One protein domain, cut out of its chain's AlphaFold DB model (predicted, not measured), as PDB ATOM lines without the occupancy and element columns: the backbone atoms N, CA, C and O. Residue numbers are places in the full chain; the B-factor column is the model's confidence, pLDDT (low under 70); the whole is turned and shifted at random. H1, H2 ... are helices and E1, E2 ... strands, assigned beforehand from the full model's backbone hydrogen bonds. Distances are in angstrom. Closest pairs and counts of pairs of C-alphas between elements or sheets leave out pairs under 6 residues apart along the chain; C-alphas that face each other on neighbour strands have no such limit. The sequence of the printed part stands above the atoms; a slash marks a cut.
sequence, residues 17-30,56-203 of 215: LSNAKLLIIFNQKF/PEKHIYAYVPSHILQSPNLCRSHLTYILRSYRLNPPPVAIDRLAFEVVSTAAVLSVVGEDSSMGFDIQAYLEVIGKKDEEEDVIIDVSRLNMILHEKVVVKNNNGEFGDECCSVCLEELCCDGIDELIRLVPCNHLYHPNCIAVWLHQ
ATOM      1  N   LEU A  17      20.781  -9.023 -18.029       57.34
ATOM      2  CA  LEU A  17      20.033  -8.583 -16.843       57.34
ATOM      3  C   LEU A  17      19.789  -7.065 -16.804       57.34
ATOM      4  O   LEU A  17      19.207  -6.558 -15.850       57.34
ATOM      5  N   SER A  18      20.179  -6.332 -17.851       54.91
ATOM      6  CA  SER A  18      19.833  -4.916 -18.051       54.91
ATOM      7  C   SER A  18      18.330  -4.631 -18.073       54.91
ATOM      8  O   SER A  18      17.953  -3.474 -17.941       54.91
ATOM      9  N   ASN A  19      17.473  -5.646 -18.194       56.25
ATOM     10  CA  ASN A  19      16.018  -5.486 -18.151       56.25
ATOM     11  C   ASN A  19      15.372  -6.058 -16.881       56.25
ATOM     12  O   ASN A  19      14.145  -6.145 -16.822       56.25
ATOM     13  N   ALA A  20      16.164  -6.440 -15.872       61.69
ATOM     14  CA  ALA A  20      15.622  -6.976 -14.631       61.69
ATOM     15  C   ALA A  20      14.865  -5.893 -13.845       61.69
ATOM     16  O   ALA A  20      15.407  -4.821 -13.541       61.69
ATOM     17  N   LYS A  21      13.609  -6.171 -13.490       69.38
ATOM     18  CA  LYS A  21      12.816  -5.307 -12.606       69.38
ATOM     19  C   LYS A  21      12.621  -6.003 -11.271       69.38
ATOM     20  O   LYS A  21      12.296  -7.182 -11.212       69.38
ATOM     21  N   LEU A  22      12.813  -5.257 -10.192       73.44
ATOM     22  CA  LEU A  22      12.479  -5.696  -8.849       73.44
ATOM     23  C   LEU A  22      11.095  -5.152  -8.496       73.44
ATOM     24  O   LEU A  22      10.891  -3.936  -8.449       73.44
ATOM     25  N   LEU A  23      10.155  -6.046  -8.223       72.06
ATOM     26  CA  LEU A  23       8.862  -5.708  -7.649       72.06
ATOM     27  C   LEU A  23       8.859  -6.124  -6.179       72.06
ATOM     28  O   LEU A  23       8.944  -7.306  -5.853       72.06
ATOM     29  N   ILE A  24       8.750  -5.145  -5.289       69.38
ATOM     30  CA  ILE A  24       8.632  -5.376  -3.854       69.38
ATOM     31  C   ILE A  24       7.162  -5.242  -3.462       69.38
ATOM     32  O   ILE A  24       6.566  -4.173  -3.615       69.38
ATOM     33  N   ILE A  25       6.581  -6.323  -2.954       66.62
ATOM     34  CA  ILE A  25       5.177  -6.396  -2.544       66.62
ATOM     35  C   ILE A  25       5.127  -6.352  -1.019       66.62
ATOM     36  O   ILE A  25       5.669  -7.229  -0.347       66.62
ATOM     37  N   PHE A  26       4.466  -5.335  -0.471       64.50
ATOM     38  CA  PHE A  26       4.252  -5.184   0.964       64.50
ATOM     39  C   PHE A  26       2.868  -5.689   1.338       64.50
ATOM     40  O   PHE A  26       1.861  -5.065   0.981       64.50
ATOM     41  N   ASN A  27       2.821  -6.764   2.125       60.44
ATOM     42  CA  ASN A  27       1.586  -7.175   2.775       60.44
ATOM     43  C   ASN A  27       1.501  -6.574   4.178       60.44
ATOM     44  O   ASN A  27       2.364  -6.795   5.030       60.44
ATOM     45  N   GLN A  28       0.425  -5.841   4.436       55.09
ATOM     46  CA  GLN A  28       0.094  -5.398   5.779       55.09
ATOM     47  C   GLN A  28      -0.770  -6.431   6.503       55.09
ATOM     48  O   GLN A  28      -2.004  -6.342   6.488       55.09
ATOM     49  N   LYS A  29      -0.151  -7.337   7.267       51.78
ATOM     50  CA  LYS A  29      -0.927  -8.130   8.226       51.78
ATOM     51  C   LYS A  29      -1.451  -7.216   9.332       51.78
ATOM     52  O   LYS A  29      -0.703  -6.687  10.151       51.78
ATOM     53  N   PHE A  30      -2.770  -7.016   9.388       45.47
ATOM     54  CA  PHE A  30      -3.387  -6.500  10.611       45.47
ATOM     55  C   PHE A  30      -3.219  -7.581  11.678       45.47
ATOM     56  O   PHE A  30      -3.760  -8.673  11.526       45.47
ATOM     57  N   PRO A  56      -5.051  -2.428   1.513       54.12
ATOM     58  CA  PRO A  56      -4.546  -2.664   0.168       54.12
ATOM     59  C   PRO A  56      -3.042  -2.931   0.194       54.12
ATOM     60  O   PRO A  56      -2.283  -2.232   0.877       54.12
ATOM     61  N   GLU A  57      -2.629  -3.953  -0.552       61.00
ATOM     62  CA  GLU A  57      -1.221  -4.238  -0.794       61.00
ATOM     63  C   GLU A  57      -0.540  -2.995  -1.373       61.00
ATOM     64  O   GLU A  57      -1.087  -2.312  -2.243       61.00
ATOM     65  N   LYS A  58       0.661  -2.685  -0.882       66.88
ATOM     66  CA  LYS A  58       1.490  -1.630  -1.475       66.88
ATOM     67  C   LYS A  58       2.560  -2.283  -2.328       66.88
ATOM     68  O   LYS A  58       3.277  -3.157  -1.852       66.88
ATOM     69  N   HIS A  59       2.672  -1.855  -3.577       72.12
ATOM     70  CA  HIS A  59       3.643  -2.382  -4.534       72.12
ATOM     71  C   HIS A  59       4.686  -1.304  -4.841       72.12
ATOM     72  O   HIS A  59       4.330  -0.161  -5.131       72.12
ATOM     73  N   ILE A  60       5.971  -1.654  -4.773       74.56
ATOM     74  CA  ILE A  60       7.082  -0.793  -5.191       74.56
ATOM     75  C   ILE A  60       7.758  -1.440  -6.392       74.56
ATOM     76  O   ILE A  60       8.368  -2.500  -6.278       74.56
ATOM     77  N   TYR A  61       7.683  -0.763  -7.534       76.50
ATOM     78  CA  TYR A  61       8.406  -1.143  -8.740       76.50
ATOM     79  C   TYR A  61       9.731  -0.390  -8.781       76.50
ATOM     80  O   TYR A  61       9.755   0.844  -8.769       76.50
ATOM     81  N   ALA A  62      10.833  -1.127  -8.837       76.25
ATOM     82  CA  ALA A  62      12.166  -0.562  -8.905       76.25
ATOM     83  C   ALA A  62      12.991  -1.232 -10.001       76.25
ATOM     84  O   ALA A  62      13.080  -2.452 -10.103       76.25
ATOM     85  N   TYR A  63      13.650  -0.410 -10.809       78.31
ATOM     86  CA  TYR A  63      14.686  -0.893 -11.705       78.31
ATOM     87  C   TYR A  63      15.988  -1.088 -10.921       78.31
ATOM     88  O   TYR A  63      16.423  -0.187 -10.187       78.31
ATOM     89  N   VAL A  64      16.611  -2.258 -11.071       78.31
ATOM     90  CA  VAL A  64      17.899  -2.568 -10.442       78.31
ATOM     91  C   VAL A  64      18.910  -2.847 -11.550       78.31
ATOM     92  O   VAL A  64      18.879  -3.921 -12.146       78.31
ATOM     93  N   PRO A  65      19.805  -1.889 -11.853       78.50
ATOM     94  CA  PRO A  65      20.808  -2.073 -12.893       78.50
ATOM     95  C   PRO A  65      21.683  -3.306 -12.638       78.50
ATOM     96  O   PRO A  65      22.070  -3.574 -11.500       78.50
ATOM     97  N   SER A  66      22.106  -3.996 -13.697       75.31
ATOM     98  CA  SER A  66      22.940  -5.203 -13.591       75.31
ATOM     99  C   SER A  66      24.241  -5.000 -12.799       75.31
ATOM    100  O   SER A  66      24.655  -5.892 -12.064       75.31
ATOM    101  N   HIS A  67      24.864  -3.817 -12.868       79.75
ATOM    102  CA  HIS A  67      26.064  -3.501 -12.082       79.75
ATOM    103  C   HIS A  67      25.794  -3.404 -10.568       79.75
ATOM    104  O   HIS A  67      26.676  -3.702  -9.769       79.75
ATOM    105  N   ILE A  68      24.575  -3.035 -10.161       82.38
ATOM    106  CA  ILE A  68      24.158  -3.010  -8.750       82.38
ATOM    107  C   ILE A  68      23.992  -4.433  -8.211       82.38
ATOM    108  O   ILE A  68      24.258  -4.685  -7.037       82.38
ATOM    109  N   LEU A  69      23.610  -5.373  -9.076       81.81
ATOM    110  CA  LEU A  69      23.450  -6.776  -8.712       81.81
ATOM    111  C   LEU A  69      24.802  -7.474  -8.474       81.81
ATOM    112  O   LEU A  69      24.826  -8.534  -7.871       81.81
ATOM    113  N   GLN A  70      25.939  -6.911  -8.904       79.88
ATOM    114  CA  GLN A  70      27.253  -7.576  -8.807       79.88
ATOM    115  C   GLN A  70      27.752  -7.755  -7.365       79.88
ATOM    116  O   GLN A  70      28.672  -8.535  -7.118       79.88
ATOM    117  N   SER A  71      27.189  -7.013  -6.407       83.00
ATOM    118  CA  SER A  71      27.593  -7.069  -5.004       83.00
ATOM    119  C   SER A  71      26.408  -6.811  -4.071       83.00
ATOM    120  O   SER A  71      25.702  -5.814  -4.258       83.00
ATOM    121  N   PRO A  72      26.241  -7.605  -2.992       86.06
ATOM    122  CA  PRO A  72      25.222  -7.345  -1.976       86.06
ATOM    123  C   PRO A  72      25.334  -5.948  -1.353       86.06
ATOM    124  O   PRO A  72      24.321  -5.346  -1.024       86.06
ATOM    125  N   ASN A  73      26.539  -5.374  -1.253       87.69
ATOM    126  CA  ASN A  73      26.735  -4.033  -0.689       87.69
ATOM    127  C   ASN A  73      26.204  -2.917  -1.607       87.69
ATOM    128  O   ASN A  73      25.627  -1.932  -1.130       87.69
ATOM    129  N   LEU A  74      26.378  -3.073  -2.925       86.44
ATOM    130  CA  LEU A  74      25.830  -2.146  -3.920       86.44
ATOM    131  C   LEU A  74      24.303  -2.249  -3.942       86.44
ATOM    132  O   LEU A  74      23.615  -1.231  -3.840       86.44
ATOM    133  N   CYS A  75      23.783  -3.480  -3.978       87.06
ATOM    134  CA  CYS A  75      22.351  -3.751  -3.926       87.06
ATOM    135  C   CYS A  75      21.711  -3.204  -2.643       87.06
ATOM    136  O   CYS A  75      20.719  -2.483  -2.715       87.06
ATOM    137  N   ARG A  76      22.335  -3.418  -1.478       89.94
ATOM    138  CA  ARG A  76      21.906  -2.858  -0.190       89.94
ATOM    139  C   ARG A  76      21.750  -1.343  -0.239       89.94
ATOM    140  O   ARG A  76      20.734  -0.815   0.215       89.94
ATOM    141  N   SER A  77      22.759  -0.642  -0.750       86.75
ATOM    142  CA  SER A  77      22.753   0.824  -0.811       86.75
ATOM    143  C   SER A  77      21.621   1.334  -1.710       86.75
ATOM    144  O   SER A  77      20.892   2.250  -1.328       86.75
ATOM    145  N   HIS A  78      21.413   0.680  -2.858       87.81
ATOM    146  CA  HIS A  78      20.331   0.989  -3.800       87.81
ATOM    147  C   HIS A  78      18.942   0.721  -3.204       87.81
ATOM    148  O   HIS A  78      18.071   1.589  -3.244       87.81
ATOM    149  N   LEU A  79      18.751  -0.441  -2.572       85.56
ATOM    150  CA  LEU A  79      17.507  -0.810  -1.889       85.56
ATOM    151  C   LEU A  79      17.184   0.140  -0.734       85.56
ATOM    152  O   LEU A  79      16.034   0.538  -0.580       85.56
ATOM    153  N   THR A  80      18.185   0.555   0.045       86.06
ATOM    154  CA  THR A  80      18.002   1.541   1.123       86.06
ATOM    155  C   THR A  80      17.466   2.861   0.573       86.06
ATOM    156  O   THR A  80      16.534   3.431   1.139       86.06
ATOM    157  N   TYR A  81      18.037   3.344  -0.534       84.69
ATOM    158  CA  TYR A  81      17.584   4.571  -1.185       84.69
ATOM    159  C   TYR A  81      16.146   4.448  -1.702       84.69
ATOM    160  O   TYR A  81      15.323   5.319  -1.418       84.69
ATOM    161  N   ILE A  82      15.833   3.350  -2.403       81.94
ATOM    162  CA  ILE A  82      14.480   3.075  -2.901       81.94
ATOM    163  C   ILE A  82      13.498   3.054  -1.734       81.94
ATOM    164  O   ILE A  82      12.551   3.820  -1.726       81.94
ATOM    165  N   LEU A  83      13.722   2.235  -0.709       79.44
ATOM    166  CA  LEU A  83      12.758   2.074   0.382       79.44
ATOM    167  C   LEU A  83      12.526   3.395   1.135       79.44
ATOM    168  O   LEU A  83      11.379   3.756   1.406       79.44
ATOM    169  N   ARG A  84      13.581   4.190   1.353       81.44
ATOM    170  CA  ARG A  84      13.458   5.519   1.969       81.44
ATOM    171  C   ARG A  84      12.668   6.518   1.127       81.44
ATOM    172  O   ARG A  84      11.945   7.325   1.709       81.44
ATOM    173  N   SER A  85      12.751   6.474  -0.206       79.69
ATOM    174  CA  SER A  85      11.954   7.371  -1.062       79.69
ATOM    175  C   SER A  85      10.445   7.108  -0.943       79.69
ATOM    176  O   SER A  85       9.645   8.024  -1.126       79.69
ATOM    177  N   TYR A  86      10.065   5.899  -0.516       73.50
ATOM    178  CA  TYR A  86       8.690   5.509  -0.186       73.50
ATOM    179  C   TYR A  86       8.350   5.638   1.311       73.50
ATOM    180  O   TYR A  86       7.324   5.116   1.752       73.50
ATOM    181  N   ARG A  87       9.176   6.348   2.098       73.38
ATOM    182  CA  ARG A  87       9.043   6.502   3.563       73.38
ATOM    183  C   ARG A  87       9.055   5.175   4.330       73.38
ATOM    184  O   ARG A  87       8.417   5.045   5.371       73.38
ATOM    185  N   LEU A  88       9.774   4.183   3.813       73.31
ATOM    186  CA  LEU A  88      10.018   2.927   4.508       73.31
ATOM    187  C   LEU A  88      11.411   2.955   5.126       73.31
ATOM    188  O   LEU A  88      12.390   3.317   4.470       73.31
ATOM    189  N   ASN A  89      11.499   2.532   6.382       70.62
ATOM    190  CA  ASN A  89      12.748   2.509   7.132       70.62
ATOM    191  C   ASN A  89      12.966   1.119   7.761       70.62
ATOM    192  O   ASN A  89      12.891   0.957   8.978       70.62
ATOM    193  N   PRO A  90      13.176   0.078   6.932       70.75
ATOM    194  CA  PRO A  90      13.426  -1.268   7.431       70.75
ATOM    195  C   PRO A  90      14.723  -1.328   8.258       70.75
ATOM    196  O   PRO A  90      15.682  -0.609   7.955       70.75
ATOM    197  N   PRO A  91      14.814  -2.238   9.245       71.81
ATOM    198  CA  PRO A  91      16.051  -2.479   9.982       71.81
ATOM    199  C   PRO A  91      17.241  -2.767   9.044       71.81
ATOM    200  O   PRO A  91      17.061  -3.431   8.024       71.81
ATOM    201  N   PRO A  92      18.486  -2.381   9.379       80.50
ATOM    202  CA  PRO A  92      19.656  -2.676   8.544       80.50
ATOM    203  C   PRO A  92      19.762  -4.156   8.137       80.50
ATOM    204  O   PRO A  92      19.965  -4.459   6.966       80.50
ATOM    205  N   VAL A  93      19.506  -5.076   9.072       75.25
ATOM    206  CA  VAL A  93      19.526  -6.532   8.834       75.25
ATOM    207  C   VAL A  93      18.499  -6.964   7.776       75.25
ATOM    208  O   VAL A  93      18.753  -7.879   6.997       75.25
ATOM    209  N   ALA A  94      17.354  -6.280   7.708       72.81
ATOM    210  CA  ALA A  94      16.315  -6.536   6.718       72.81
ATOM    211  C   ALA A  94      16.781  -6.229   5.295       72.81
ATOM    212  O   ALA A  94      16.606  -7.040   4.384       72.81
ATOM    213  N   ILE A  95      17.431  -5.081   5.122       79.81
ATOM    214  CA  ILE A  95      17.968  -4.670   3.827       79.81
ATOM    215  C   ILE A  95      19.149  -5.561   3.424       79.81
ATOM    216  O   ILE A  95      19.287  -5.881   2.249       79.81
ATOM    217  N   ASP A  96      19.980  -5.993   4.383       82.25
ATOM    218  CA  ASP A  96      21.100  -6.914   4.127       82.25
ATOM    219  C   ASP A  96      20.603  -8.241   3.557       82.25
ATOM    220  O   ASP A  96      21.109  -8.706   2.533       82.25
ATOM    221  N   ARG A  97      19.572  -8.822   4.183       80.38
ATOM    222  CA  ARG A  97      18.971 -10.073   3.719       80.38
ATOM    223  C   ARG A  97      18.361  -9.915   2.328       80.38
ATOM    224  O   ARG A  97      18.677 -10.704   1.446       80.38
ATOM    225  N   LEU A  98      17.549  -8.877   2.111       79.69
ATOM    226  CA  LEU A  98      16.943  -8.621   0.801       79.69
ATOM    227  C   LEU A  98      18.010  -8.420  -0.287       79.69
ATOM    228  O   LEU A  98      17.890  -8.977  -1.372       79.69
ATOM    229  N   ALA A  99      19.075  -7.671   0.004       84.88
ATOM    230  CA  ALA A  99      20.170  -7.456  -0.936       84.88
ATOM    231  C   ALA A  99      20.902  -8.755  -1.293       84.88
ATOM    232  O   ALA A  99      21.208  -8.982  -2.462       84.88
ATOM    233  N   PHE A 100      21.176  -9.610  -0.305       84.25
ATOM    234  CA  PHE A 100      21.822 -10.899  -0.538       84.25
ATOM    235  C   PHE A 100      20.970 -11.806  -1.434       84.25
ATOM    236  O   PHE A 100      21.478 -12.355  -2.409       84.25
ATOM    237  N   GLU A 101      19.677 -11.912  -1.144       80.00
ATOM    238  CA  GLU A 101      18.741 -12.753  -1.895       80.00
ATOM    239  C   GLU A 101      18.548 -12.245  -3.339       80.00
ATOM    240  O   GLU A 101      18.588 -13.032  -4.288       80.00
ATOM    241  N   VAL A 102      18.443 -10.921  -3.540       79.31
ATOM    242  CA  VAL A 102      18.369 -10.296  -4.877       79.31
ATOM    243  C   VAL A 102      19.618 -10.604  -5.701       79.31
ATOM    244  O   VAL A 102      19.511 -11.000  -6.862       79.31
ATOM    245  N   VAL A 103      20.802 -10.462  -5.103       82.19
ATOM    246  CA  VAL A 103      22.077 -10.739  -5.780       82.19
ATOM    247  C   VAL A 103      22.252 -12.230  -6.069       82.19
ATOM    248  O   VAL A 103      22.655 -12.589  -7.174       82.19
ATOM    249  N   SER A 104      21.902 -13.100  -5.120       80.38
ATOM    250  CA  SER A 104      21.933 -14.558  -5.299       80.38
ATOM    251  C   SER A 104      21.025 -14.996  -6.454       80.38
ATOM    252  O   SER A 104      21.459 -15.702  -7.365       80.38
ATOM    253  N   THR A 105      19.794 -14.480  -6.491       76.62
ATOM    254  CA  THR A 105      18.827 -14.747  -7.568       76.62
ATOM    255  C   THR A 105      19.352 -14.271  -8.926       76.62
ATOM    256  O   THR A 105      19.284 -14.996  -9.920       76.62
ATOM    257  N   ALA A 106      19.943 -13.073  -8.980       75.44
ATOM    258  CA  ALA A 106      20.552 -12.542 -10.198       75.44
ATOM    259  C   ALA A 106      21.762 -13.371 -10.675       75.44
ATOM    260  O   ALA A 106      21.973 -13.538 -11.879       75.44
ATOM    261  N   ALA A 107      22.546 -13.932  -9.753       75.62
ATOM    262  CA  ALA A 107      23.652 -14.822 -10.094       75.62
ATOM    263  C   ALA A 107      23.155 -16.145 -10.701       75.62
ATOM    264  O   ALA A 107      23.729 -16.609 -11.682       75.62
ATOM    265  N   VAL A 108      22.056 -16.718 -10.195       71.12
ATOM    266  CA  VAL A 108      21.424 -17.902 -10.810       71.12
ATOM    267  C   VAL A 108      20.956 -17.587 -12.232       71.12
ATOM    268  O   VAL A 108      21.234 -18.344 -13.160       71.12
ATOM    269  N   LEU A 109      20.319 -16.432 -12.434       66.94
ATOM    270  CA  LEU A 109      19.876 -15.983 -13.756       66.94
ATOM    271  C   LEU A 109      21.005 -15.836 -14.770       66.94
ATOM    272  O   LEU A 109      20.823 -16.121 -15.952       66.94
ATOM    273  N   SER A 110      22.173 -15.420 -14.291       66.12
ATOM    274  CA  SER A 110      23.378 -15.282 -15.103       66.12
ATOM    275  C   SER A 110      23.806 -16.600 -15.757       66.12
ATOM    276  O   SER A 110      24.460 -16.577 -16.793       66.12
ATOM    277  N   VAL A 111      23.441 -17.736 -15.150       64.62
ATOM    278  CA  VAL A 111      23.762 -19.091 -15.625       64.62
ATOM    279  C   VAL A 111      22.663 -19.659 -16.531       64.62
ATOM    280  O   VAL A 111      22.944 -20.520 -17.356       64.62
ATOM    281  N   VAL A 112      21.415 -19.199 -16.385       58.88
ATOM    282  CA  VAL A 112      20.244 -19.752 -17.096       58.88
ATOM    283  C   VAL A 112      19.923 -18.991 -18.395       58.88
ATOM    284  O   VAL A 112      19.254 -19.537 -19.268       58.88
ATOM    285  N   GLY A 113      20.387 -17.746 -18.555       55.84
ATOM    286  CA  GLY A 113      20.071 -16.912 -19.720       55.84
ATOM    287  C   GLY A 113      21.112 -16.966 -20.841       55.84
ATOM    288  O   GLY A 113      22.090 -16.229 -20.796       55.84
ATOM    289  N   GLU A 114      20.880 -17.766 -21.884       52.56
ATOM    290  CA  GLU A 114      21.621 -17.648 -23.158       52.56
ATOM    291  C   GLU A 114      20.844 -16.858 -24.236       52.56
ATOM    292  O   GLU A 114      21.464 -16.291 -25.137       52.56
ATOM    293  N   ASP A 115      19.520 -16.673 -24.101       52.59
ATOM    294  CA  ASP A 115      18.695 -16.023 -25.133       52.59
ATOM    295  C   ASP A 115      18.282 -14.579 -24.788       52.59
ATOM    296  O   ASP A 115      17.577 -14.264 -23.828       52.59
ATOM    297  N   SER A 116      18.755 -13.657 -25.621       50.16
ATOM    298  CA  SER A 116      19.045 -12.251 -25.313       50.16
ATOM    299  C   SER A 116      17.894 -11.262 -25.587       50.16
ATOM    300  O   SER A 116      18.119 -10.134 -26.020       50.16
ATOM    301  N   SER A 117      16.645 -11.632 -25.288       50.47
ATOM    302  CA  SER A 117      15.497 -10.695 -25.377       50.47
ATOM    303  C   SER A 117      14.518 -10.733 -24.196       50.47
ATOM    304  O   SER A 117      13.585  -9.931 -24.149       50.47
ATOM    305  N   MET A 118      14.740 -11.617 -23.222       53.62
ATOM    306  CA  MET A 118      13.831 -11.827 -22.097       53.62
ATOM    307  C   MET A 118      14.165 -10.921 -20.908       53.62
ATOM    308  O   MET A 118      15.315 -10.808 -20.483       53.62
ATOM    309  N   GLY A 119      13.140 -10.254 -20.375       57.12
ATOM    310  CA  GLY A 119      13.202  -9.552 -19.096       57.12
ATOM    311  C   GLY A 119      12.776 -10.487 -17.969       57.12
ATOM    312  O   GLY A 119      11.788 -11.204 -18.104       57.12
ATOM    313  N   PHE A 120      13.514 -10.467 -16.863       61.53
ATOM    314  CA  PHE A 120      13.159 -11.205 -15.656       61.53
ATOM    315  C   PHE A 120      12.611 -10.246 -14.613       61.53
ATOM    316  O   PHE A 120      13.233  -9.221 -14.318       61.53
ATOM    317  N   ASP A 121      11.479 -10.610 -14.026       67.19
ATOM    318  CA  ASP A 121      10.953  -9.899 -12.876       67.19
ATOM    319  C   ASP A 121      11.375 -10.670 -11.616       67.19
ATOM    320  O   ASP A 121      11.236 -11.891 -11.499       67.19
ATOM    321  N   ILE A 122      11.972  -9.949 -10.675       70.31
ATOM    322  CA  ILE A 122      12.299 -10.463  -9.353       70.31
ATOM    323  C   ILE A 122      11.207  -9.941  -8.427       70.31
ATOM    324  O   ILE A 122      11.117  -8.735  -8.195       70.31
ATOM    325  N   GLN A 123      10.369 -10.830  -7.903       72.31
ATOM    326  CA  GLN A 123       9.365 -10.457  -6.911       72.31
ATOM    327  C   GLN A 123       9.874 -10.760  -5.508       72.31
ATOM    328  O   GLN A 123      10.262 -11.891  -5.218       72.31
ATOM    329  N   ALA A 124       9.853  -9.754  -4.636       71.50
ATOM    330  CA  ALA A 124      10.167  -9.893  -3.221       71.50
ATOM    331  C   ALA A 124       8.926  -9.575  -2.383       71.50
ATOM    332  O   ALA A 124       8.402  -8.460  -2.434       71.50
ATOM    333  N   TYR A 125       8.474 -10.547  -1.596       68.62
ATOM    334  CA  TYR A 125       7.342 -10.384  -0.686       68.62
ATOM    335  C   TYR A 125       7.849 -10.009   0.707       68.62
ATOM    336  O   TYR A 125       8.662 -10.724   1.296       68.62
ATOM    337  N   LEU A 126       7.372  -8.877   1.225       68.44
ATOM    338  CA  LEU A 126       7.727  -8.333   2.532       68.44
ATOM    339  C   LEU A 126       6.484  -8.210   3.407       68.44
ATOM    340  O   LEU A 126       5.480  -7.613   3.011       68.44
ATOM    341  N   GLU A 127       6.566  -8.732   4.626       65.75
ATOM    342  CA  GLU A 127       5.508  -8.557   5.612       65.75
ATOM    343  C   GLU A 127       5.760  -7.273   6.404       65.75
ATOM    344  O   GLU A 127       6.856  -7.035   6.900       65.75
ATOM    345  N   VAL A 128       4.751  -6.419   6.529       62.97
ATOM    346  CA  VAL A 128       4.825  -5.212   7.358       62.97
ATOM    347  C   VAL A 128       4.219  -5.522   8.719       62.97
ATOM    348  O   VAL A 128       3.029  -5.835   8.817       62.97
ATOM    349  N   ILE A 129       5.024  -5.404   9.776       58.44
ATOM    350  CA  ILE A 129       4.581  -5.572  11.164       58.44
ATOM    351  C   ILE A 129       4.438  -4.183  11.790       58.44
ATOM    352  O   ILE A 129       5.315  -3.716  12.503       58.44
ATOM    353  N   GLY A 130       3.318  -3.509  11.533       53.59
ATOM    354  CA  GLY A 130       3.015  -2.210  12.148       53.59
ATOM    355  C   GLY A 130       1.661  -1.654  11.711       53.59
ATOM    356  O   GLY A 130       1.319  -1.740  10.533       53.59
ATOM    357  N   LYS A 131       0.880  -1.133  12.670       51.12
ATOM    358  CA  LYS A 131      -0.408  -0.410  12.525       51.12
ATOM    359  C   LYS A 131      -0.559   0.550  13.714       51.12
ATOM    360  O   LYS A 131       0.036   0.273  14.744       51.12
ATOM    361  N   LYS A 132      -1.361   1.617  13.702       47.06
ATOM    362  CA  LYS A 132      -2.366   2.100  12.738       47.06
ATOM    363  C   LYS A 132      -2.421   3.637  12.686       47.06
ATOM    364  O   LYS A 132      -3.101   4.155  11.818       47.06
ATOM    365  N   ASP A 133      -1.717   4.344  13.559       49.03
ATOM    366  CA  ASP A 133      -1.890   5.776  13.756       49.03
ATOM    367  C   ASP A 133      -0.522   6.391  14.070       49.03
ATOM    368  O   ASP A 133       0.238   5.824  14.849       49.03
ATOM    369  N   GLU A 134      -0.256   7.536  13.443       48.47
ATOM    370  CA  GLU A 134       0.911   8.413  13.617       48.47
ATOM    371  C   GLU A 134       2.206   7.991  12.899       48.47
ATOM    372  O   GLU A 134       2.480   6.822  12.644       48.47
ATOM    373  N   GLU A 135       2.948   9.007  12.456       51.44
ATOM    374  CA  GLU A 135       4.034   9.003  11.467       51.44
ATOM    375  C   GLU A 135       5.326   8.285  11.916       51.44
ATOM    376  O   GLU A 135       6.424   8.673  11.514       51.44
ATOM    377  N   GLU A 136       5.225   7.242  12.737       52.09
ATOM    378  CA  GLU A 136       6.368   6.460  13.201       52.09
ATOM    379  C   GLU A 136       6.717   5.321  12.229       52.09
ATOM    380  O   GLU A 136       5.859   4.709  11.587       52.09
ATOM    381  N   ASP A 137       8.024   5.090  12.088       52.31
ATOM    382  CA  ASP A 137       8.666   4.230  11.094       52.31
ATOM    383  C   ASP A 137       7.916   2.910  10.817       52.31
ATOM    384  O   ASP A 137       7.684   2.085  11.702       52.31
ATOM    385  N   VAL A 138       7.590   2.659   9.542       58.69
ATOM    386  CA  VAL A 138       6.996   1.390   9.099       58.69
ATOM    387  C   VAL A 138       7.999   0.251   9.314       58.69
ATOM    388  O   VAL A 138       8.975   0.127   8.568       58.69
ATOM    389  N   ILE A 139       7.740  -0.611  10.300       59.19
ATOM    390  CA  ILE A 139       8.568  -1.792  10.571       59.19
ATOM    391  C   ILE A 139       8.239  -2.898   9.562       59.19
ATOM    392  O   ILE A 139       7.106  -3.373   9.455       59.19
ATOM    393  N   ILE A 140       9.263  -3.338   8.836       62.75
ATOM    394  CA  ILE A 140       9.186  -4.425   7.860       62.75
ATOM    395  C   ILE A 140       9.819  -5.686   8.460       62.75
ATOM    396  O   ILE A 140      10.981  -5.663   8.870       62.75
ATOM    397  N   ASP A 141       9.072  -6.787   8.475       59.91
ATOM    398  CA  ASP A 141       9.556  -8.121   8.817       59.91
ATOM    399  C   ASP A 141      10.016  -8.872   7.570       59.91
ATOM    400  O   ASP A 141       9.246  -9.299   6.708       59.91
ATOM    401  N   VAL A 142      11.326  -9.061   7.517       57.34
ATOM    402  CA  VAL A 142      12.009  -9.832   6.481       57.34
ATOM    403  C   VAL A 142      12.185 -11.298   6.834       57.34
ATOM    404  O   VAL A 142      12.777 -12.042   6.053       57.34
ATOM    405  N   SER A 143      11.746 -11.743   8.012       56.09
ATOM    406  CA  SER A 143      11.883 -13.144   8.424       56.09
ATOM    407  C   SER A 143      11.171 -14.072   7.438       56.09
ATOM    408  O   SER A 143      11.622 -15.199   7.235       56.09
ATOM    409  N   ARG A 144      10.136 -13.554   6.766       57.12
ATOM    410  CA  ARG A 144       9.295 -14.224   5.766       57.12
ATOM    411  C   ARG A 144       9.511 -13.702   4.337       57.12
ATOM    412  O   ARG A 144       8.569 -13.636   3.558       57.12
ATOM    413  N   LEU A 145      10.743 -13.312   4.006       57.31
ATOM    414  CA  LEU A 145      11.127 -12.976   2.635       57.31
ATOM    415  C   LEU A 145      10.957 -14.189   1.715       57.31
ATOM    416  O   LEU A 145      11.682 -15.170   1.867       57.31
ATOM    417  N   ASN A 146      10.056 -14.076   0.741       63.91
ATOM    418  CA  ASN A 146       9.988 -14.992  -0.392       63.91
ATOM    419  C   ASN A 146      10.453 -14.234  -1.632       63.91
ATOM    420  O   ASN A 146       9.865 -13.212  -1.998       63.91
ATOM    421  N   MET A 147      11.532 -14.722  -2.238       64.00
ATOM    422  CA  MET A 147      12.074 -14.193  -3.480       64.00
ATOM    423  C   MET A 147      11.799 -15.158  -4.603       64.00
ATOM    424  O   MET A 147      12.039 -16.356  -4.474       64.00
ATOM    425  N   ILE A 148      11.197 -14.636  -5.664       65.19
ATOM    426  CA  ILE A 148      10.658 -15.482  -6.709       65.19
ATOM    427  C   ILE A 148      11.051 -14.912  -8.036       65.19
ATOM    428  O   ILE A 148      10.821 -13.741  -8.345       65.19
ATOM    429  N   LEU A 149      11.653 -15.806  -8.800       67.94
ATOM    430  CA  LEU A 149      11.971 -15.563 -10.167       67.94
ATOM    431  C   LEU A 149      10.811 -16.015 -11.029       67.94
ATOM    432  O   LEU A 149      10.444 -17.197 -11.057       67.94
ATOM    433  N   HIS A 150      10.283 -15.060 -11.771       75.12
ATOM    434  CA  HIS A 150       9.313 -15.378 -12.778       75.12
ATOM    435  C   HIS A 150       9.574 -14.647 -14.082       75.12
ATOM    436  O   HIS A 150      10.153 -13.561 -14.137       75.12
ATOM    437  N   GLU A 151       9.163 -15.298 -15.151       73.62
ATOM    438  CA  GLU A 151       9.182 -14.720 -16.473       73.62
ATOM    439  C   GLU A 151       7.753 -14.362 -16.857       73.62
ATOM    440  O   GLU A 151       6.833 -15.178 -16.719       73.62
ATOM    441  N   LYS A 152       7.575 -13.126 -17.323       76.62
ATOM    442  CA  LYS A 152       6.305 -12.677 -17.871       76.62
ATOM    443  C   LYS A 152       6.193 -13.171 -19.307       76.62
ATOM    444  O   LYS A 152       6.952 -12.747 -20.177       76.62
ATOM    445  N   VAL A 153       5.237 -14.057 -19.546       76.00
ATOM    446  CA  VAL A 153       5.011 -14.686 -20.846       76.00
ATOM    447  C   VAL A 153       3.713 -14.143 -21.417       76.00
ATOM    448  O   VAL A 153       2.679 -14.173 -20.758       76.00
ATOM    449  N   VAL A 154       3.768 -13.637 -22.647       77.44
ATOM    450  CA  VAL A 154       2.575 -13.223 -23.389       77.44
ATOM    451  C   VAL A 154       2.236 -14.337 -24.364       77.44
ATOM    452  O   VAL A 154       2.974 -14.559 -25.328       77.44
ATOM    453  N   VAL A 155       1.137 -15.043 -24.115       71.94
ATOM    454  CA  VAL A 155       0.678 -16.126 -24.992       71.94
ATOM    455  C   VAL A 155      -0.404 -15.574 -25.914       71.94
ATOM    456  O   VAL A 155      -1.352 -14.941 -25.462       71.94
ATOM    457  N   LYS A 156      -0.247 -15.775 -27.228       65.31
ATOM    458  CA  LYS A 156      -1.285 -15.470 -28.221       65.31
ATOM    459  C   LYS A 156      -1.943 -16.777 -28.639       65.31
ATOM    460  O   LYS A 156      -1.260 -17.637 -29.199       65.31
ATOM    461  N   ASN A 157      -3.242 -16.921 -28.404       62.75
ATOM    462  CA  ASN A 157      -3.981 -18.078 -28.893       62.75
ATOM    463  C   ASN A 157      -4.163 -17.973 -30.420       62.75
ATOM    464  O   ASN A 157      -5.064 -17.295 -30.907       62.75
ATOM    465  N   ASN A 158      -3.277 -18.617 -31.182       54.69
ATOM    466  CA  ASN A 158      -3.313 -18.622 -32.646       54.69
ATOM    467  C   ASN A 158      -3.867 -19.947 -33.198       54.69
ATOM    468  O   ASN A 158      -3.251 -20.515 -34.092       54.69
ATOM    469  N   ASN A 159      -5.030 -20.403 -32.712       53.62
ATOM    470  CA  ASN A 159      -5.788 -21.588 -33.174       53.62
ATOM    471  C   ASN A 159      -5.669 -22.853 -32.295       53.62
ATOM    472  O   ASN A 159      -5.400 -23.932 -32.810       53.62
ATOM    473  N   GLY A 160      -5.945 -22.760 -30.990       50.75
ATOM    474  CA  GLY A 160      -6.397 -23.927 -30.208       50.75
ATOM    475  C   GLY A 160      -5.379 -25.054 -29.971       50.75
ATOM    476  O   GLY A 160      -5.776 -26.140 -29.566       50.75
ATOM    477  N   GLU A 161      -4.083 -24.821 -30.201       46.22
ATOM    478  CA  GLU A 161      -3.017 -25.818 -29.984       46.22
ATOM    479  C   GLU A 161      -2.282 -25.678 -28.634       46.22
ATOM    480  O   GLU A 161      -1.398 -26.478 -28.334       46.22
ATOM    481  N   PHE A 162      -2.661 -24.724 -27.773       49.94
ATOM    482  CA  PHE A 162      -2.290 -24.751 -26.349       49.94
ATOM    483  C   PHE A 162      -3.341 -25.566 -25.589       49.94
ATOM    484  O   PHE A 162      -4.202 -25.017 -24.912       49.94
ATOM    485  N   GLY A 163      -3.328 -26.881 -25.811       44.88
ATOM    486  CA  GLY A 163      -4.257 -27.807 -25.171       44.88
ATOM    487  C   GLY A 163      -4.098 -27.821 -23.648       44.88
ATOM    488  O   GLY A 163      -2.998 -28.027 -23.144       44.88
ATOM    489  N   ASP A 164      -5.215 -27.634 -22.947       53.78
ATOM    490  CA  ASP A 164      -5.496 -28.076 -21.573       53.78
ATOM    491  C   ASP A 164      -4.532 -27.662 -20.443       53.78
ATOM    492  O   ASP A 164      -4.510 -28.299 -19.384       53.78
ATOM    493  N   GLU A 165      -3.747 -26.590 -20.582       72.75
ATOM    494  CA  GLU A 165      -3.005 -26.080 -19.426       72.75
ATOM    495  C   GLU A 165      -3.932 -25.251 -18.518       72.75
ATOM    496  O   GLU A 165      -4.165 -24.059 -18.727       72.75
ATOM    497  N   CYS A 166      -4.474 -25.893 -17.480       85.00
ATOM    498  CA  CYS A 166      -5.196 -25.213 -16.404       85.00
ATOM    499  C   CYS A 166      -4.231 -24.683 -15.337       85.00
ATOM    500  O   CYS A 166      -3.255 -25.334 -14.944       85.00
ATOM    501  N   CYS A 167      -4.552 -23.523 -14.772       87.75
ATOM    502  CA  CYS A 167      -3.851 -22.997 -13.618       87.75
ATOM    503  C   CYS A 167      -4.075 -23.930 -12.423       87.75
ATOM    504  O   CYS A 167      -5.181 -24.019 -11.904       87.75
ATOM    505  N   SER A 168      -3.029 -24.578 -11.906       89.44
ATOM    506  CA  SER A 168      -3.169 -25.520 -10.773       89.44
ATOM    507  C   SER A 168      -3.616 -24.887  -9.441       89.44
ATOM    508  O   SER A 168      -3.821 -25.602  -8.463       89.44
ATOM    509  N   VAL A 169      -3.776 -23.559  -9.391       88.25
ATOM    510  CA  VAL A 169      -4.260 -22.820  -8.217       88.25
ATOM    511  C   VAL A 169      -5.772 -22.577  -8.277       88.25
ATOM    512  O   VAL A 169      -6.455 -22.880  -7.304       88.25
ATOM    513  N   CYS A 170      -6.302 -22.030  -9.381       90.06
ATOM    514  CA  CYS A 170      -7.748 -21.785  -9.536       90.06
ATOM    515  C   CYS A 170      -8.482 -22.876 -10.326       90.06
ATOM    516  O   CYS A 170      -9.706 -22.906 -10.309       90.06
ATOM    517  N   LEU A 171      -7.745 -23.784 -10.968       88.44
ATOM    518  CA  LEU A 171      -8.239 -24.852 -11.844       88.44
ATOM    519  C   LEU A 171      -8.951 -24.357 -13.116       88.44
ATOM    520  O   LEU A 171      -9.571 -25.155 -13.811       88.44
ATOM    521  N   GLU A 172      -8.826 -23.070 -13.439       87.44
ATOM    522  CA  GLU A 172      -9.331 -22.459 -14.674       87.44
ATOM    523  C   GLU A 172      -8.267 -22.506 -15.779       87.44
ATOM    524  O   GLU A 172      -7.068 -22.603 -15.497       87.44
ATOM    525  N   GLU A 173      -8.702 -22.433 -17.034       85.56
ATOM    526  CA  GLU A 173      -7.830 -22.393 -18.213       85.56
ATOM    527  C   GLU A 173      -6.876 -21.191 -18.155       85.56
ATOM    528  O   GLU A 173      -7.269 -20.098 -17.754       85.56
ATOM    529  N   LEU A 174      -5.608 -21.389 -18.538       80.75
ATOM    530  CA  LEU A 174      -4.600 -20.317 -18.544       80.75
ATOM    531  C   LEU A 174      -4.737 -19.343 -19.724       80.75
ATOM    532  O   LEU A 174      -4.056 -18.321 -19.750       80.75
ATOM    533  N   CYS A 175      -5.546 -19.667 -20.728       74.88
ATOM    534  CA  CYS A 175      -5.736 -18.836 -21.912       74.88
ATOM    535  C   CYS A 175      -7.214 -18.818 -22.303       74.88
ATOM    536  O   CYS A 175      -7.684 -19.749 -22.955       74.88
ATOM    537  N   CYS A 176      -7.918 -17.744 -21.957       61.41
ATOM    538  CA  CYS A 176      -9.336 -17.568 -22.259       61.41
ATOM    539  C   CYS A 176      -9.495 -16.451 -23.303       61.41
ATOM    540  O   CYS A 176      -9.320 -15.275 -23.001       61.41
ATOM    541  N   ASP A 177      -9.840 -16.816 -24.542       56.50
ATOM    542  CA  ASP A 177     -10.299 -15.896 -25.598       56.50
ATOM    543  C   ASP A 177      -9.417 -14.658 -25.886       56.50
ATOM    544  O   ASP A 177      -9.920 -13.553 -26.112       56.50
ATOM    545  N   GLY A 178      -8.088 -14.811 -25.963       64.31
ATOM    546  CA  GLY A 178      -7.245 -13.701 -26.411       64.31
ATOM    547  C   GLY A 178      -5.743 -13.829 -26.184       64.31
ATOM    548  O   GLY A 178      -5.135 -14.883 -26.375       64.31
ATOM    549  N   ILE A 179      -5.144 -12.675 -25.881       60.91
ATOM    550  CA  ILE A 179      -3.745 -12.528 -25.488       60.91
ATOM    551  C   ILE A 179      -3.729 -12.417 -23.968       60.91
ATOM    552  O   ILE A 179      -4.107 -11.367 -23.448       60.91
ATOM    553  N   ASP A 180      -3.259 -13.457 -23.286       72.62
ATOM    554  CA  ASP A 180      -3.171 -13.469 -21.827       72.62
ATOM    555  C   ASP A 180      -1.731 -13.294 -21.344       72.62
ATOM    556  O   ASP A 180      -0.760 -13.795 -21.928       72.62
ATOM    557  N   GLU A 181      -1.595 -12.534 -20.255       80.12
ATOM    558  CA  GLU A 181      -0.342 -12.399 -19.526       80.12
ATOM    559  C   GLU A 181      -0.238 -13.514 -18.488       80.12
ATOM    560  O   GLU A 181      -1.007 -13.565 -17.526       80.12
ATOM    561  N   LEU A 182       0.760 -14.377 -18.653       85.00
ATOM    562  CA  LEU A 182       1.032 -15.493 -17.761       85.00
ATOM    563  C   LEU A 182       2.364 -15.331 -17.046       85.00
ATOM    564  O   LEU A 182       3.301 -14.684 -17.520       85.00
ATOM    565  N   ILE A 183       2.438 -15.970 -15.886       81.88
ATOM    566  CA  ILE A 183       3.638 -16.036 -15.071       81.88
ATOM    567  C   ILE A 183       4.232 -17.433 -15.164       81.88
ATOM    568  O   ILE A 183       3.608 -18.403 -14.734       81.88
ATOM    569  N   ARG A 184       5.467 -17.525 -15.664       84.56
ATOM    570  CA  ARG A 184       6.261 -18.757 -15.647       84.56
ATOM    571  C   ARG A 184       7.231 -18.749 -14.474       84.56
ATOM    572  O   ARG A 184       8.094 -17.879 -14.398       84.56
ATOM    573  N   LEU A 185       7.121 -19.727 -13.576       81.81
ATOM    574  CA  LEU A 185       8.031 -19.862 -12.433       81.81
ATOM    575  C   LEU A 185       9.340 -20.545 -12.818       81.81
ATOM    576  O   LEU A 185       9.335 -21.699 -13.242       81.81
ATOM    577  N   VAL A 186      10.472 -19.910 -12.545       75.81
ATOM    578  CA  VAL A 186      11.801 -20.508 -12.744       75.81
ATOM    579  C   VAL A 186      12.262 -21.144 -11.421       75.81
ATOM    580  O   VAL A 186      11.995 -20.584 -10.360       75.81
ATOM    581  N   PRO A 187      12.918 -22.323 -11.419       71.75
ATOM    582  CA  PRO A 187      13.402 -23.104 -12.566       71.75
ATOM    583  C   PRO A 187      12.449 -24.213 -13.029       71.75
ATOM    584  O   PRO A 187      12.828 -25.062 -13.829       71.75
ATOM    585  N   CYS A 188      11.243 -24.301 -12.467       83.31
ATOM    586  CA  CYS A 188      10.329 -25.405 -12.770       83.31
ATOM    587  C   CYS A 188       9.522 -25.225 -14.066       83.31
ATOM    588  O   CYS A 188       8.940 -26.193 -14.535       83.31
ATOM    589  N   ASN A 189       9.498 -24.014 -14.619       82.94
ATOM    590  CA  ASN A 189       8.808 -23.586 -15.835       82.94
ATOM    591  C   ASN A 189       7.280 -23.772 -15.854       82.94
ATOM    592  O   ASN A 189       6.676 -23.667 -16.915       82.94
ATOM    593  N   HIS A 190       6.637 -23.975 -14.700       88.50
ATOM    594  CA  HIS A 190       5.174 -24.053 -14.614       88.50
ATOM    595  C   HIS A 190       4.512 -22.675 -14.755       88.50
ATOM    596  O   HIS A 190       5.035 -21.683 -14.232       88.50
ATOM    597  N   LEU A 191       3.355 -22.646 -15.423       88.31
ATOM    598  CA  LEU A 191       2.587 -21.446 -15.755       88.31
ATOM    599  C   LEU A 191       1.396 -21.224 -14.815       88.31
ATOM    600  O   LEU A 191       0.754 -22.168 -14.351       88.31
ATOM    601  N   TYR A 192       1.114 -19.953 -14.530       88.31
ATOM    602  CA  TYR A 192       0.039 -19.524 -13.640       88.31
ATOM    603  C   TYR A 192      -0.515 -18.156 -14.037       88.31
ATOM    604  O   TYR A 192       0.211 -17.319 -14.579       88.31
ATOM    605  N   HIS A 193      -1.761 -17.880 -13.643       87.44
ATOM    606  CA  HIS A 193      -2.272 -16.513 -13.633       87.44
ATOM    607  C   HIS A 193      -1.467 -15.635 -12.660       87.44
ATOM    608  O   HIS A 193      -1.160 -16.095 -11.550       87.44
ATOM    609  N   PRO A 194      -1.198 -14.360 -13.006       81.12
ATOM    610  CA  PRO A 194      -0.463 -13.430 -12.148       81.12
ATOM    611  C   PRO A 194      -1.026 -13.335 -10.725       81.12
ATOM    612  O   PRO A 194      -0.278 -13.439  -9.755       81.12
ATOM    613  N   ASN A 195      -2.352 -13.227 -10.592       81.44
ATOM    614  CA  ASN A 195      -3.007 -13.122  -9.286       81.44
ATOM    615  C   ASN A 195      -2.950 -14.438  -8.499       81.44
ATOM    616  O   ASN A 195      -2.667 -14.432  -7.302       81.44
ATOM    617  N   CYS A 196      -3.188 -15.571  -9.163       85.81
ATOM    618  CA  CYS A 196      -3.192 -16.881  -8.515       85.81
ATOM    619  C   CYS A 196      -1.844 -17.199  -7.879       85.81
ATOM    620  O   CYS A 196      -1.773 -17.630  -6.725       85.81
ATOM    621  N   ILE A 197      -0.766 -16.967  -8.627       84.50
ATOM    622  CA  ILE A 197       0.563 -17.280  -8.125       84.50
ATOM    623  C   ILE A 197       1.021 -16.273  -7.073       84.50
ATOM    624  O   ILE A 197       1.594 -16.697  -6.075       84.50
ATOM    625  N   ALA A 198       0.677 -14.986  -7.195       74.75
ATOM    626  CA  ALA A 198       0.972 -13.995  -6.160       74.75
ATOM    627  C   ALA A 198       0.372 -14.377  -4.792       74.75
ATOM    628  O   ALA A 198       1.075 -14.373  -3.778       74.75
ATOM    629  N   VAL A 199      -0.900 -14.796  -4.765       79.19
ATOM    630  CA  VAL A 199      -1.580 -15.227  -3.529       79.19
ATOM    631  C   VAL A 199      -0.909 -16.453  -2.908       79.19
ATOM    632  O   VAL A 199      -0.703 -16.500  -1.692       79.19
ATOM    633  N   TRP A 200      -0.548 -17.449  -3.719       84.38
ATOM    634  CA  TRP A 200       0.108 -18.660  -3.220       84.38
ATOM    635  C   TRP A 200       1.483 -18.358  -2.616       84.38
ATOM    636  O   TRP A 200       1.814 -18.811  -1.513       84.38
ATOM    637  N   LEU A 201       2.272 -17.571  -3.343       76.56
ATOM    638  CA  LEU A 201       3.651 -17.245  -3.009       76.56
ATOM    639  C   LEU A 201       3.785 -16.320  -1.800       76.56
ATOM    640  O   LEU A 201       4.811 -16.303  -1.119       76.56
ATOM    641  N   HIS A 202       2.716 -15.599  -1.480       69.50
ATOM    642  CA  HIS A 202       2.630 -14.844  -0.246       69.50
ATOM    643  C   HIS A 202       2.746 -15.740   1.007       69.50
ATOM    644  O   HIS A 202       3.217 -15.298   2.054       69.50
ATOM    645  N   GLN A 203       2.328 -17.007   0.921       73.31
ATOM    646  CA  GLN A 203       2.352 -17.940   2.055       73.31
ATOM    647  C   GLN A 203       3.377 -19.064   1.890       73.31
ATOM    648  O   GLN A 203       3.775 -19.676   2.881       73.31
TER     649      GLN A 203
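What this domain is: This is residues 17 to 30 and 56 to 203 of the 215 residues of the protein "putative RING-H2 finger protein ATL53" of Ziziphus jujuba (UniProt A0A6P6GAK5). One long, strongly twisted sheet of six strands has H3 over E3 and E4 on one face, with H2 and the short H1 packed on H3, while on the opposite face the sheet curls round H4. Beyond the paired ends of E4 and E5, residues 157 to 178 make a large loop with no named element. The printed part has 162 residues with four named helices and six strands, in the order E1 E2 H1 H2 H3 E3 E4 E5 E6 H4. The sheet is mixed, in the order E2 E1 E3 E4 E5 E6, and the class is mixed, helices and strands. The whole is compact, with a radius of gyration of the C-alphas of 17.3 A and spans of 55 by 38 by 22 A.

Where its parts are: E1, residues 21 to 28, begins at C-alpha 21 (12.816, -5.307, -12.606) and is 22.4 A long. E2 is residues 58 to 63, 16.7 A, and H1 residues 66 to 69. H2, residues 72 to 85, is 19.8 A long, and H3, residues 92 to 112, is 30.8 A. E3, residues 120 to 128, measures 25.2 A. E4, residues 140 to 156, measures 39.2 A and bends by 94 degrees at residue 143. E5 is residues 179 to 185, 19.0 A, and E6 residues 190 to 192. H4, residues 194 to 201, is 10.7 A long and ends at C-alpha 201 (3.651, -17.245, -3.009).

How they stand to each other: E1 is antiparallel to E2, with N 24 and O 60 2.8 A apart, and parallel to E3, with N 23 and O 122 2.9 A apart. E3 E4 E5 E6 form a meander, each strand the antiparallel neighbour of the one before; N 123 and O 148 are 3.0 A apart, N 153 and O 182 2.9 A, and N 183 and O 192 2.9 A, each within hydrogen-bond range. H3 is on the sheet at a height of 9.2 A over the sheet, along the strands; its closest C-alphas to E4 are those of Ala 94 and Val 142, 5.4 A. H2 touches H3, with residues 95 to 103 of H3 alone, at a steep tilt of 59 degrees, opposite ways; the closest C-alphas, of Arg 76 and Ala 99, are 5.0 A apart. H2 only grazes the sheet, with residues 78 to 83. H1 touches H2 only at the corner, the closest C-alphas being those of Ile 68 and Leu 74, 5.2 A. H1 and H3 only just touch, with 3 pairs of C-alphas within 8 A, the closest those of Leu 69 and Val 103, 5.1 A. H4 is on the opposite face from H3; its closest C-alphas to E5 are those of Ile 183 and Pro 194, 5.7 A. Every O i to N i+4 pair is within hydrogen-bond range in H2 and H4, and 16 of 17 in H3; H1 is too short for such a pair.

The domain as a whole: The two C-alphas farthest apart, of Glu 134 and Asn 159, are 56.0 A apart. Residues 31 to 55 are not printed, and C-alphas 30 and 56 are 11.2 A apart across the cut. The links E3 to E4 and E4 to E5 are long. Mean pLDDT of the printed part is 71.0; 67 residues are under 70, among them residues 109 to 121 and 125 to 149.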